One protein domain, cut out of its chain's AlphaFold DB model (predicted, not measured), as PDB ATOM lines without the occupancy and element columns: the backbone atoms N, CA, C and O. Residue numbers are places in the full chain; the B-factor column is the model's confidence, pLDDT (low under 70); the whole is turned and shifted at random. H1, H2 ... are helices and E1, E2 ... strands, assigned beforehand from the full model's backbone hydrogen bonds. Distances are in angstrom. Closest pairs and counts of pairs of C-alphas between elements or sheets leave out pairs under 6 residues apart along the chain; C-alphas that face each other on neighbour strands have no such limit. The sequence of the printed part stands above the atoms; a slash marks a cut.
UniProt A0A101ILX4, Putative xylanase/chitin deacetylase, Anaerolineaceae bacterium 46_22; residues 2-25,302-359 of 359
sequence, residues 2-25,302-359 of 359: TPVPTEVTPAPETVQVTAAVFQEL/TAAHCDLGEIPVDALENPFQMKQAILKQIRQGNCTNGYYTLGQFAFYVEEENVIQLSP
ATOM      1  N   THR A   2     -28.300 -21.546 101.089       47.53
ATOM      2  CA  THR A   2     -27.414 -21.077 100.017       47.53
ATOM      3  C   THR A   2     -26.422 -20.075 100.615       47.53
ATOM      4  O   THR A   2     -26.858 -19.217 101.384       47.53
ATOM      5  N   PRO A   3     -25.112 -20.182 100.334       56.59
ATOM      6  CA  PRO A   3     -24.146 -19.220 100.839       56.59
ATOM      7  C   PRO A   3     -24.362 -17.887 100.119       56.59
ATOM      8  O   PRO A   3     -24.434 -17.837  98.891       56.59
ATOM      9  N   VAL A   4     -24.520 -16.823 100.903       55.59
ATOM     10  CA  VAL A   4     -24.561 -15.447 100.402       55.59
ATOM     11  C   VAL A   4     -23.168 -15.127  99.844       55.59
ATOM     12  O   VAL A   4     -22.187 -15.375 100.552       55.59
ATOM     13  N   PRO A   5     -23.044 -14.627  98.602       58.66
ATOM     14  CA  PRO A   5     -21.759 -14.199  98.066       58.66
ATOM     15  C   PRO A   5     -21.190 -13.094  98.953       58.66
ATOM     16  O   PRO A   5     -21.872 -12.113  99.240       58.66
ATOM     17  N   THR A   6     -19.955 -13.266  99.411       57.66
ATOM     18  CA  THR A   6     -19.212 -12.206 100.087       57.66
ATOM     19  C   THR A   6     -18.970 -11.098  99.065       57.66
ATOM     20  O   THR A   6     -18.286 -11.334  98.070       57.66
ATOM     21  N   GLU A   7     -19.566  -9.922  99.271       57.94
ATOM     22  CA  GLU A   7     -19.198  -8.718  98.526       57.94
ATOM     23  C   GLU A   7     -17.702  -8.480  98.737       57.94
ATOM     24  O   GLU A   7     -17.241  -8.241  99.853       57.94
ATOM     25  N   VAL A   8     -16.930  -8.618  97.662       56.72
ATOM     26  CA  VAL A   8     -15.530  -8.212  97.645       56.72
ATOM     27  C   VAL A   8     -15.552  -6.701  97.480       56.72
ATOM     28  O   VAL A   8     -15.779  -6.206  96.378       56.72
ATOM     29  N   THR A   9     -15.386  -5.968  98.579       64.62
ATOM     30  CA  THR A   9     -15.178  -4.521  98.515       64.62
ATOM     31  C   THR A   9     -13.956  -4.266  97.629       64.62
ATOM     32  O   THR A   9     -12.905  -4.862  97.894       64.62
ATOM     33  N   PRO A  10     -14.067  -3.455  96.561       71.44
ATOM     34  CA  PRO A  10     -12.917  -3.136  95.730       71.44
ATOM     35  C   PRO A  10     -11.829  -2.500  96.599       71.44
ATOM     36  O   PRO A  10     -12.127  -1.728  97.514       71.44
ATOM     37  N   ALA A  11     -10.573  -2.878  96.350       71.06
ATOM     38  CA  ALA A  11      -9.441  -2.255  97.022       71.06
ATOM     39  C   ALA A  11      -9.471  -0.739  96.748       71.06
ATOM     40  O   ALA A  11      -9.806  -0.352  95.624       71.06
ATOM     41  N   PRO A  12      -9.171   0.105  97.750       78.25
ATOM     42  CA  PRO A  12      -9.144   1.547  97.553       78.25
ATOM     43  C   PRO A  12      -8.131   1.894  96.463       78.25
ATOM     44  O   PRO A  12      -7.025   1.351  96.437       78.25
ATOM     45  N   GLU A  13      -8.537   2.772  95.553       91.25
ATOM     46  CA  GLU A  13      -7.681   3.284  94.491       91.25
ATOM     47  C   GLU A  13      -6.555   4.121  95.110       91.25
ATOM     48  O   GLU A  13      -6.807   4.994  95.946       91.25
ATOM     49  N   THR A  14      -5.312   3.826  94.733       93.00
ATOM     50  CA  THR A  14      -4.116   4.537  95.190       93.00
ATOM     51  C   THR A  14      -3.443   5.250  94.026       93.00
ATOM     52  O   THR A  14      -3.528   4.817  92.876       93.00
ATOM     53  N   VAL A  15      -2.752   6.343  94.334       94.25
ATOM     54  CA  VAL A  15      -1.904   7.072  93.388       94.25
ATOM     55  C   VAL A  15      -0.514   7.259  93.972       94.25
ATOM     56  O   VAL A  15      -0.355   7.384  95.188       94.25
ATOM     57  N   GLN A  16       0.496   7.280  93.105       95.12
ATOM     58  CA  GLN A  16       1.848   7.642  93.510       95.12
ATOM     59  C   GLN A  16       1.891   9.135  93.826       95.12
ATOM     60  O   GLN A  16       1.458   9.949  93.012       95.12
ATOM     61  N   VAL A  17       2.431   9.493  94.989       94.06
ATOM     62  CA  VAL A  17       2.516  10.885  95.433       94.06
ATOM     63  C   VAL A  17       3.970  11.288  95.609       94.06
ATOM     64  O   VAL A  17       4.736  10.619  96.296       94.06
ATOM     65  N   THR A  18       4.353  12.409  95.009       94.44
ATOM     66  CA  THR A  18       5.680  13.012  95.156       94.44
ATOM     67  C   THR A  18       5.510  14.455  95.603       94.44
ATOM     68  O   THR A  18       4.710  15.184  95.029       94.44
ATOM     69  N   ALA A  19       6.230  14.848  96.651       94.38
ATOM     70  CA  ALA A  19       6.265  16.227  97.126       94.38
ATOM     71  C   ALA A  19       7.489  16.948  96.555       94.38
ATOM     72  O   ALA A  19       8.568  16.346  96.486       94.38
ATOM     73  N   ALA A  20       7.353  18.235  96.231       94.69
ATOM     74  CA  ALA A  20       8.521  19.072  95.995       94.69
ATOM     75  C   ALA A  20       9.101  19.544  97.331       94.69
ATOM     76  O   ALA A  20       8.375  19.819  98.287       94.69
ATOM     77  N   VAL A  21      10.427  19.575  97.418       95.38
ATOM     78  CA  VAL A  21      11.177  19.819  98.649       95.38
ATOM     79  C   VAL A  21      12.235  20.878  98.405       95.38
ATOM     80  O   VAL A  21      13.061  20.748  97.508       95.38
ATOM     81  N   PHE A  22      12.271  21.896  99.252       95.38
ATOM     82  CA  PHE A  22      13.314  22.914  99.263       95.38
ATOM     83  C   PHE A  22      14.043  22.857 100.603       95.38
ATOM     84  O   PHE A  22      13.413  22.842 101.656       95.38
ATOM     85  N   GLN A  23      15.377  22.823 100.597       92.56
ATOM     86  CA  GLN A  23      16.160  22.766 101.845       92.56
ATOM     87  C   GLN A  23      16.016  24.037 102.695       92.56
ATOM     88  O   GLN A  23      16.172  23.998 103.914       92.56
ATOM     89  N   GLU A  24      15.688  25.152 102.049       90.81
ATOM     90  CA  GLU A  24      15.390  26.442 102.661       90.81
ATOM     91  C   GLU A  24      14.007  26.922 102.197       90.81
ATOM     92  O   GLU A  24      13.372  26.282 101.357       90.81
ATOM     93  N   LEU A  25      13.520  28.046 102.733       91.69
ATOM     94  CA  LEU A  25      12.258  28.625 102.267       91.69
ATOM     95  C   LEU A  25      12.351  28.938 100.764       91.69
ATOM     96  O   LEU A  25      13.245  29.696 100.379       91.69
ATOM     97  N   THR A 302      16.876  25.402  95.053       96.81
ATOM     98  CA  THR A 302      16.462  24.438  94.023       96.81
ATOM     99  C   THR A 302      15.406  23.489  94.574       96.81
ATOM    100  O   THR A 302      15.507  23.075  95.732       96.81
ATOM    101  N   ALA A 303      14.455  23.090  93.735       96.06
ATOM    102  CA  ALA A 303      13.517  22.023  94.043       96.06
ATOM    103  C   ALA A 303      14.235  20.666  94.057       96.06
ATOM    104  O   ALA A 303      15.033  20.355  93.176       96.06
ATOM    105  N   ALA A 304      13.946  19.857  95.062       96.00
ATOM    106  CA  ALA A 304      14.190  18.423  95.105       96.00
ATOM    107  C   ALA A 304      12.840  17.703  95.185       96.00
ATOM    108  O   ALA A 304      11.807  18.344  95.378       96.00
ATOM    109  N   HIS A 305      12.833  16.378  95.077       95.56
ATOM    110  CA  HIS A 305      11.610  15.586  95.191       95.56
ATOM    111  C   HIS A 305      11.707  14.563  96.318       95.56
ATOM    112  O   HIS A 305      12.765  13.994  96.581       95.56
ATOM    113  N   CYS A 306      10.582  14.327  96.989       95.75
ATOM    114  CA  CYS A 306      10.424  13.272  97.980       95.75
ATOM    115  C   CYS A 306       9.259  12.372  97.579       95.75
ATOM    116  O   CYS A 306       8.103  12.801  97.577       95.75
ATOM    117  N   ASP A 307       9.570  11.118  97.265       96.19
ATOM    118  CA  ASP A 307       8.566  10.106  96.969       96.19
ATOM    119  C   ASP A 307       7.858   9.663  98.260       96.19
ATOM    120  O   ASP A 307       8.447   9.030  99.141       96.19
ATOM    121  N   LEU A 308       6.573   9.999  98.378       95.69
ATOM    122  CA  LEU A 308       5.742   9.657  99.530       95.69
ATOM    123  C   LEU A 308       5.140   8.248  99.424       95.69
ATOM    124  O   LEU A 308       4.668   7.715 100.435       95.69
ATOM    125  N   GLY A 309       5.257   7.602  98.262       94.38
ATOM    126  CA  GLY A 309       4.698   6.289  97.969       94.38
ATOM    127  C   GLY A 309       3.256   6.349  97.462       94.38
ATOM    128  O   GLY A 309       2.718   7.410  97.147       94.38
ATOM    129  N   GLU A 310       2.619   5.179  97.409       94.88
ATOM    130  CA  GLU A 310       1.204   5.057  97.067       94.88
ATOM    131  C   GLU A 310       0.308   5.535  98.217       94.88
ATOM    132  O   GLU A 310       0.392   5.033  99.346       94.88
ATOM    133  N   ILE A 311      -0.578   6.482  97.916       93.25
ATOM    134  CA  ILE A 311      -1.542   7.057  98.856       93.25
ATOM    135  C   ILE A 311      -2.963   6.874  98.297       93.25
ATOM    136  O   ILE A 311      -3.169   7.085  97.101       93.25
ATOM    137  N   PRO A 312      -3.951   6.479  99.125       93.12
ATOM    138  CA  PRO A 312      -5.351   6.421  98.708       93.12
ATOM    139  C   PRO A 312      -5.852   7.764  98.166       93.12
ATOM    140  O   PRO A 312      -5.570   8.810  98.752       93.12
ATOM    141  N   VAL A 313      -6.620   7.743  97.075       91.00
ATOM    142  CA  VAL A 313      -7.127   8.969  96.426       91.00
ATOM    143  C   VAL A 313      -7.955   9.829  97.389       91.00
ATOM    144  O   VAL A 313      -7.821  11.050  97.411       91.00
ATOM    145  N   ASP A 314      -8.752   9.204  98.254       90.62
ATOM    146  CA  ASP A 314      -9.566   9.878  99.274       90.62
ATOM    147  C   ASP A 314      -8.742  10.501 100.417       90.62
ATOM    148  O   ASP A 314      -9.257  11.305 101.195       90.62
ATOM    149  N   ALA A 315      -7.455  10.159 100.524       90.44
ATOM    150  CA  ALA A 315      -6.536  10.712 101.511       90.44
ATOM    151  C   ALA A 315      -5.736  11.920 100.997       90.44
ATOM    152  O   ALA A 315      -5.120  12.600 101.820       90.44
ATOM    153  N   LEU A 316      -5.743  12.209  99.690       88.81
ATOM    154  CA  LEU A 316      -4.947  13.289  99.084       88.81
ATOM    155  C   LEU A 316      -5.327  14.676  99.604       88.81
ATOM    156  O   LEU A 316      -4.465  15.534  99.733       88.81
ATOM    157  N   GLU A 317      -6.593  14.876  99.964       90.50
ATOM    158  CA  GLU A 317      -7.094  16.134 100.530       90.50
ATOM    159  C   GLU A 317      -6.972  16.192 102.064       90.50
ATOM    160  O   GLU A 317      -7.447  17.131 102.701       90.50
ATOM    161  N   ASN A 318      -6.348  15.190 102.695       92.50
ATOM    162  CA  ASN A 318      -6.205  15.129 104.143       92.50
ATOM    163  C   ASN A 318      -4.778  15.518 104.578       92.50
ATOM    164  O   ASN A 318      -3.859  14.692 104.486       92.50
ATOM    165  N   PRO A 319      -4.571  16.714 105.164       93.12
ATOM    166  CA  PRO A 319      -3.233  17.176 105.529       93.12
ATOM    167  C   PRO A 319      -2.578  16.308 106.611       93.12
ATOM    168  O   PRO A 319      -1.354  16.181 106.654       93.12
ATOM    169  N   PHE A 320      -3.369  15.648 107.468       94.31
ATOM    170  CA  PHE A 320      -2.831  14.711 108.451       94.31
ATOM    171  C   PHE A 320      -2.220  13.481 107.771       94.31
ATOM    172  O   PHE A 320      -1.148  13.040 108.182       94.31
ATOM    173  N   GLN A 321      -2.862  12.951 106.724       94.12
ATOM    174  CA  GLN A 321      -2.333  11.812 105.969       94.12
ATOM    175  C   GLN A 321      -1.049  12.193 105.229       94.12
ATOM    176  O   GLN A 321      -0.063  11.461 105.322       94.12
ATOM    177  N   MET A 322      -1.011  13.377 104.609       95.19
ATOM    178  CA  MET A 322       0.197  13.886 103.944       95.19
ATOM    179  C   MET A 322       1.349  14.055 104.937       95.19
ATOM    180  O   MET A 322       2.456  13.566 104.713       95.19
ATOM    181  N   LYS A 323       1.069  14.633 106.109       95.62
ATOM    182  CA  LYS A 323       2.033  14.736 107.208       95.62
ATOM    183  C   LYS A 323       2.566  13.371 107.661       95.62
ATOM    184  O   LYS A 323       3.765  13.247 107.909       95.62
ATOM    185  N   GLN A 324       1.707  12.356 107.801       95.50
ATOM    186  CA  GLN A 324       2.157  11.008 108.176       95.50
ATOM    187  C   GLN A 324       3.019  10.368 107.083       95.50
ATOM    188  O   GLN A 324       4.014   9.716 107.410       95.50
ATOM    189  N   ALA A 325       2.674  10.572 105.810       95.94
ATOM    190  CA  ALA A 325       3.457  10.078 104.685       95.94
ATOM    191  C   ALA A 325       4.861  10.707 104.661       95.94
ATOM    192  O   ALA A 325       5.850   9.977 104.606       95.94
ATOM    193  N   ILE A 326       4.963  12.030 104.840       96.69
ATOM    194  CA  ILE A 326       6.247  12.740 104.962       96.69
ATOM    195  C   ILE A 326       7.055  12.193 106.145       96.69
ATOM    196  O   ILE A 326       8.191  11.756 105.975       96.69
ATOM    197  N   LEU A 327       6.461  12.134 107.345       96.50
ATOM    198  CA  LEU A 327       7.152  11.658 108.550       96.50
ATOM    199  C   LEU A 327       7.676  10.222 108.397       96.50
ATOM    200  O   LEU A 327       8.756   9.892 108.892       96.50
ATOM    201  N   LYS A 328       6.923   9.358 107.709       96.31
ATOM    202  CA  LYS A 328       7.354   7.994 107.388       96.31
ATOM    203  C   LYS A 328       8.625   8.006 106.536       96.31
ATOM    204  O   LYS A 328       9.563   7.292 106.886       96.31
ATOM    205  N   GLN A 329       8.672   8.810 105.472       96.75
ATOM    206  CA  GLN A 329       9.843   8.884 104.592       96.75
ATOM    207  C   GLN A 329      11.068   9.478 105.295       96.75
ATOM    208  O   GLN A 329      12.177   8.965 105.140       96.75
ATOM    209  N   ILE A 330      10.866  10.487 106.148       96.31
ATOM    210  CA  ILE A 330      11.927  11.071 106.982       96.31
ATOM    211  C   ILE A 330      12.542  10.022 107.917       96.31
ATOM    212  O   ILE A 330      13.759   9.855 107.945       96.31
ATOM    213  N   ARG A 331      11.720   9.246 108.637       95.75
ATOM    214  CA  ARG A 331      12.201   8.184 109.544       95.75
ATOM    215  C   ARG A 331      12.949   7.063 108.833       95.75
ATOM    216  O   ARG A 331      13.791   6.405 109.436       95.75
ATOM    217  N   GLN A 332      12.607   6.816 107.574       95.44
ATOM    218  CA  GLN A 332      13.275   5.823 106.739       95.44
ATOM    219  C   GLN A 332      14.591   6.345 106.145       95.44
ATOM    220  O   GLN A 332      15.364   5.550 105.619       95.44
ATOM    221  N   GLY A 333      14.872   7.649 106.266       93.75
ATOM    222  CA  GLY A 333      16.039   8.292 105.668       93.75
ATOM    223  C   GLY A 333      15.915   8.493 104.156       93.75
ATOM    224  O   GLY A 333      16.926   8.726 103.500       93.75
ATOM    225  N   ASN A 334      14.699   8.392 103.609       94.62
ATOM    226  CA  ASN A 334      14.444   8.531 102.174       94.62
ATOM    227  C   ASN A 334      14.315   9.997 101.742       94.62
ATOM    228  O   ASN A 334      14.554  10.307 100.580       94.62
ATOM    229  N   CYS A 335      13.950  10.891 102.665       95.06
ATOM    230  CA  CYS A 335      13.776  12.317 102.396       95.06
ATOM    231  C   CYS A 335      14.470  13.182 103.456       95.06
ATOM    232  O   CYS A 335      14.848  12.695 104.523       95.06
ATOM    233  N   THR A 336      14.655  14.468 103.153       94.38
ATOM    234  CA  THR A 336      15.445  15.405 103.969       94.38
ATOM    235  C   THR A 336      14.585  16.437 104.692       94.38
ATOM    236  O   THR A 336      13.429  16.658 104.347       94.38
ATOM    237  N   ASN A 337      15.163  17.131 105.668       95.38
ATOM    238  CA  ASN A 337      14.549  18.330 106.245       95.38
ATOM    239  C   ASN A 337      14.335  19.410 105.169       95.38
ATOM    240  O   ASN A 337      15.051  19.432 104.164       95.38
ATOM    241  N   GLY A 338      13.379  20.311 105.404       95.00
ATOM    242  CA  GLY A 338      13.089  21.417 104.495       95.00
ATOM    243  C   GLY A 338      11.611  21.786 104.402       95.00
ATOM    244  O   GLY A 338      10.781  21.358 105.204       95.00
ATOM    245  N   TYR A 339      11.297  22.601 103.404       95.19
ATOM    246  CA  TYR A 339       9.959  23.026 103.025       95.19
ATOM    247  C   TYR A 339       9.385  22.076 101.973       95.19
ATOM    248  O   TYR A 339       9.988  21.896 100.920       95.19
ATOM    249  N   TYR A 340       8.232  21.485 102.256       95.44
ATOM    250  CA  TYR A 340       7.541  20.535 101.393       95.44
ATOM    251  C   TYR A 340       6.297  21.188 100.806       95.44
ATOM    252  O   TYR A 340       5.492  21.727 101.571       95.44
ATOM    253  N   THR A 341       6.111  21.079  99.495       93.19
ATOM    254  CA  THR A 341       4.872  21.434  98.793       93.19
ATOM    255  C   THR A 341       4.220  20.186  98.226       93.19
ATOM    256  O   THR A 341       4.886  19.287  97.702       93.19
ATOM    257  N   LEU A 342       2.901  20.106  98.383       89.38
ATOM    258  CA  LEU A 342       2.106  19.001  97.881       89.38
ATOM    259  C   LEU A 342       0.681  19.473  97.585       89.38
ATOM    260  O   LEU A 342      -0.175  19.494  98.477       89.38
ATOM    261  N   GLY A 343       0.436  19.870  96.335       84.88
ATOM    262  CA  GLY A 343      -0.805  20.535  95.960       84.88
ATOM    263  C   GLY A 343      -1.013  21.790  96.810       84.88
ATOM    264  O   GLY A 343      -0.101  22.586  97.007       84.88
ATOM    265  N   GLN A 344      -2.193  21.919  97.420       84.12
ATOM    266  CA  GLN A 344      -2.524  23.033  98.321       84.12
ATOM    267  C   GLN A 344      -1.830  22.988  99.696       84.12
ATOM    268  O   GLN A 344      -2.007  23.902 100.505       84.12
ATOM    269  N   PHE A 345      -1.101  21.912 100.014       92.25
ATOM    270  CA  PHE A 345      -0.479  21.755 101.322       92.25
ATOM    271  C   PHE A 345       0.985  22.161 101.322       92.25
ATOM    272  O   PHE A 345       1.766  21.769 100.457       92.25
ATOM    273  N   ALA A 346       1.369  22.864 102.383       93.69
ATOM    274  CA  ALA A 346       2.754  23.191 102.664       93.69
ATOM    275  C   ALA A 346       3.143  22.732 104.068       93.69
ATOM    276  O   ALA A 346       2.424  22.983 105.041       93.69
ATOM    277  N   PHE A 347       4.316  22.115 104.186       94.75
ATOM    278  CA  PHE A 347       4.868  21.663 105.458       94.75
ATOM    279  C   PHE A 347       6.308  22.137 105.636       94.75
ATOM    280  O   PHE A 347       7.062  22.248 104.676       94.75
ATOM    281  N   TYR A 348       6.712  22.369 106.880       94.81
ATOM    282  CA  TYR A 348       8.114  22.515 107.252       94.81
ATOM    283  C   TYR A 348       8.547  21.313 108.082       94.81
ATOM    284  O   TYR A 348       7.875  20.948 109.052       94.81
ATOM    285  N   VAL A 349       9.661  20.704 107.695       95.56
ATOM    286  CA  VAL A 349      10.208  19.506 108.320       95.56
ATOM    287  C   VAL A 349      11.557  19.823 108.938       95.56
ATOM    288  O   VAL A 349      12.490  20.229 108.245       95.56
ATOM    289  N   GLU A 350      11.668  19.572 110.236       93.69
ATOM    290  CA  GLU A 350      12.915  19.648 110.988       93.69
ATOM    291  C   GLU A 350      13.032  18.400 111.867       93.69
ATOM    292  O   GLU A 350      12.262  18.217 112.812       93.69
ATOM    293  N   GLU A 351      13.969  17.513 111.521       89.31
ATOM    294  CA  GLU A 351      14.101  16.187 112.135       89.31
ATOM    295  C   GLU A 351      12.775  15.410 112.026       89.31
ATOM    296  O   GLU A 351      12.195  15.319 110.950       89.31
ATOM    297  N   GLU A 352      12.245  14.858 113.120       89.81
ATOM    298  CA  GLU A 352      10.948  14.166 113.122       89.81
ATOM    299  C   GLU A 352       9.743  15.099 113.348       89.81
ATOM    300  O   GLU A 352       8.621  14.632 113.571       89.81
ATOM    301  N   ASN A 353       9.941  16.418 113.313       93.44
ATOM    302  CA  ASN A 353       8.863  17.382 113.475       93.44
ATOM    303  C   ASN A 353       8.366  17.884 112.115       93.44
ATOM    304  O   ASN A 353       9.066  18.603 111.409       93.44
ATOM    305  N   VAL A 354       7.123  17.535 111.776       94.94
ATOM    306  CA  VAL A 354       6.438  18.003 110.563       94.94
ATOM    307  C   VAL A 354       5.377  19.026 110.959       94.94
ATOM    308  O   VAL A 354       4.362  18.683 111.580       94.94
ATOM    309  N   ILE A 355       5.609  20.288 110.617       93.69
ATOM    310  CA  ILE A 355       4.727  21.419 110.911       93.69
ATOM    311  C   ILE A 355       3.935  21.742 109.649       93.69
ATOM    312  O   ILE A 355       4.526  22.006 108.610       93.69
ATOM    313  N   GLN A 356       2.607  21.739 109.730       93.69
ATOM    314  CA  GLN A 356       1.765  22.234 108.642       93.69
ATOM    315  C   GLN A 356       1.800  23.767 108.636       93.69
ATOM    316  O   GLN A 356       1.631  24.389 109.687       93.69
ATOM    317  N   LEU A 357       2.062  24.354 107.470       91.50
ATOM    318  CA  LEU A 357       2.126  25.800 107.252       91.50
ATOM    319  C   LEU A 357       0.877  26.333 106.552       91.50
ATOM    320  O   LEU A 357       0.415  27.422 106.881       91.50
ATOM    321  N   SER A 358       0.361  25.576 105.584       88.81
ATOM    322  CA  SER A 358      -0.886  25.896 104.894       88.81
ATOM    323  C   SER A 358      -2.095  25.747 105.836       88.81
ATOM    324  O   SER A 358      -2.017  24.960 106.787       88.81
ATOM    325  N   PRO A 359      -3.204  26.465 105.581       79.75
ATOM    326  CA  PRO A 359      -4.457  26.328 106.330       79.75
ATOM    327  C   PRO A 359      -4.995  24.896 106.455       79.75
ATOM    328  O   PRO A 359      -4.651  24.039 105.605       79.75
TER     329      PRO A 359
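AT A GLANCE: This is residues 2 to 25 and 302 to 359 of the 359 residues of the protein "Putative xylanase/chitin deacetylase" of Anaerolineaceae bacterium 46_22 (UniProt A0A101ILX4). A sheet of five strands, curled like part of a barrel, wraps round one helix, H1, and a tail, residues 2 to 10, sticks out from this body and makes the length. Look for 82 printed residues with five named strands and one named helix, in the chain order E1, E2, H1, E3, E4, E5; the class is mixed, helices and strands. The sheet is antiparallel throughout, in the order E2, E1, E3, E4, E5. The whole is loose, with a radius of gyration of the C-alphas of 16.0 A and spans of 64 by 27 by 21 A.

HOW THE PARTS SIT: Start at the strongly twisted sheet. Edge strand E2, residues 304 to 312, bends by 54 degrees at residue 309; its neighbour is E1, residues 14 to 22, with N 306 and O 19 2.9 A apart. Next comes E3, residues 338 to 342, where N 22 and O 339 of E1 and E3 are 2.8 A apart. E3, E4, residues 345 to 350, and E5, residues 353 to 356, form a meander, each strand the antiparallel neighbour of the one before; N 340 and O 347 are 2.8 A apart, as are N 348 and O 355. H1, residues 319 to 332, is on one face of the sheet, giving two layers; its closest C-alphas to E2 are Ala 325 and Leu 308, 5.7 A, and to E5 Lys 323 and Val 354, 6.4 A. E2, H1 and E3 form a split strand-helix-strand unit, two strands running the same way with E1 between them, its crossover right-handed. In H1 every O i to N i+4 pair is within hydrogen-bond range.

IN THESE COORDINATES: Find C-alpha 14 at (-4.116, 4.537, 95.190); from there E1 runs 25.7 A. E2 spans 23.2 A, H1 20.1 A, E3 13.0 A, E4 16.7 A and E5 9.9 A, ending at C-alpha 356, (1.765, 22.234, 108.642).

THE WHOLE: Without residues 2 to 10, which stand free, the body spans 37 by 27 by 22 A. Residues 26 to 301 are not printed, and C-alphas 25 and 302 are 10.2 A apart across the cut. Of the links printed whole, none is long. Residues 2 to 9 have pLDDT under 70.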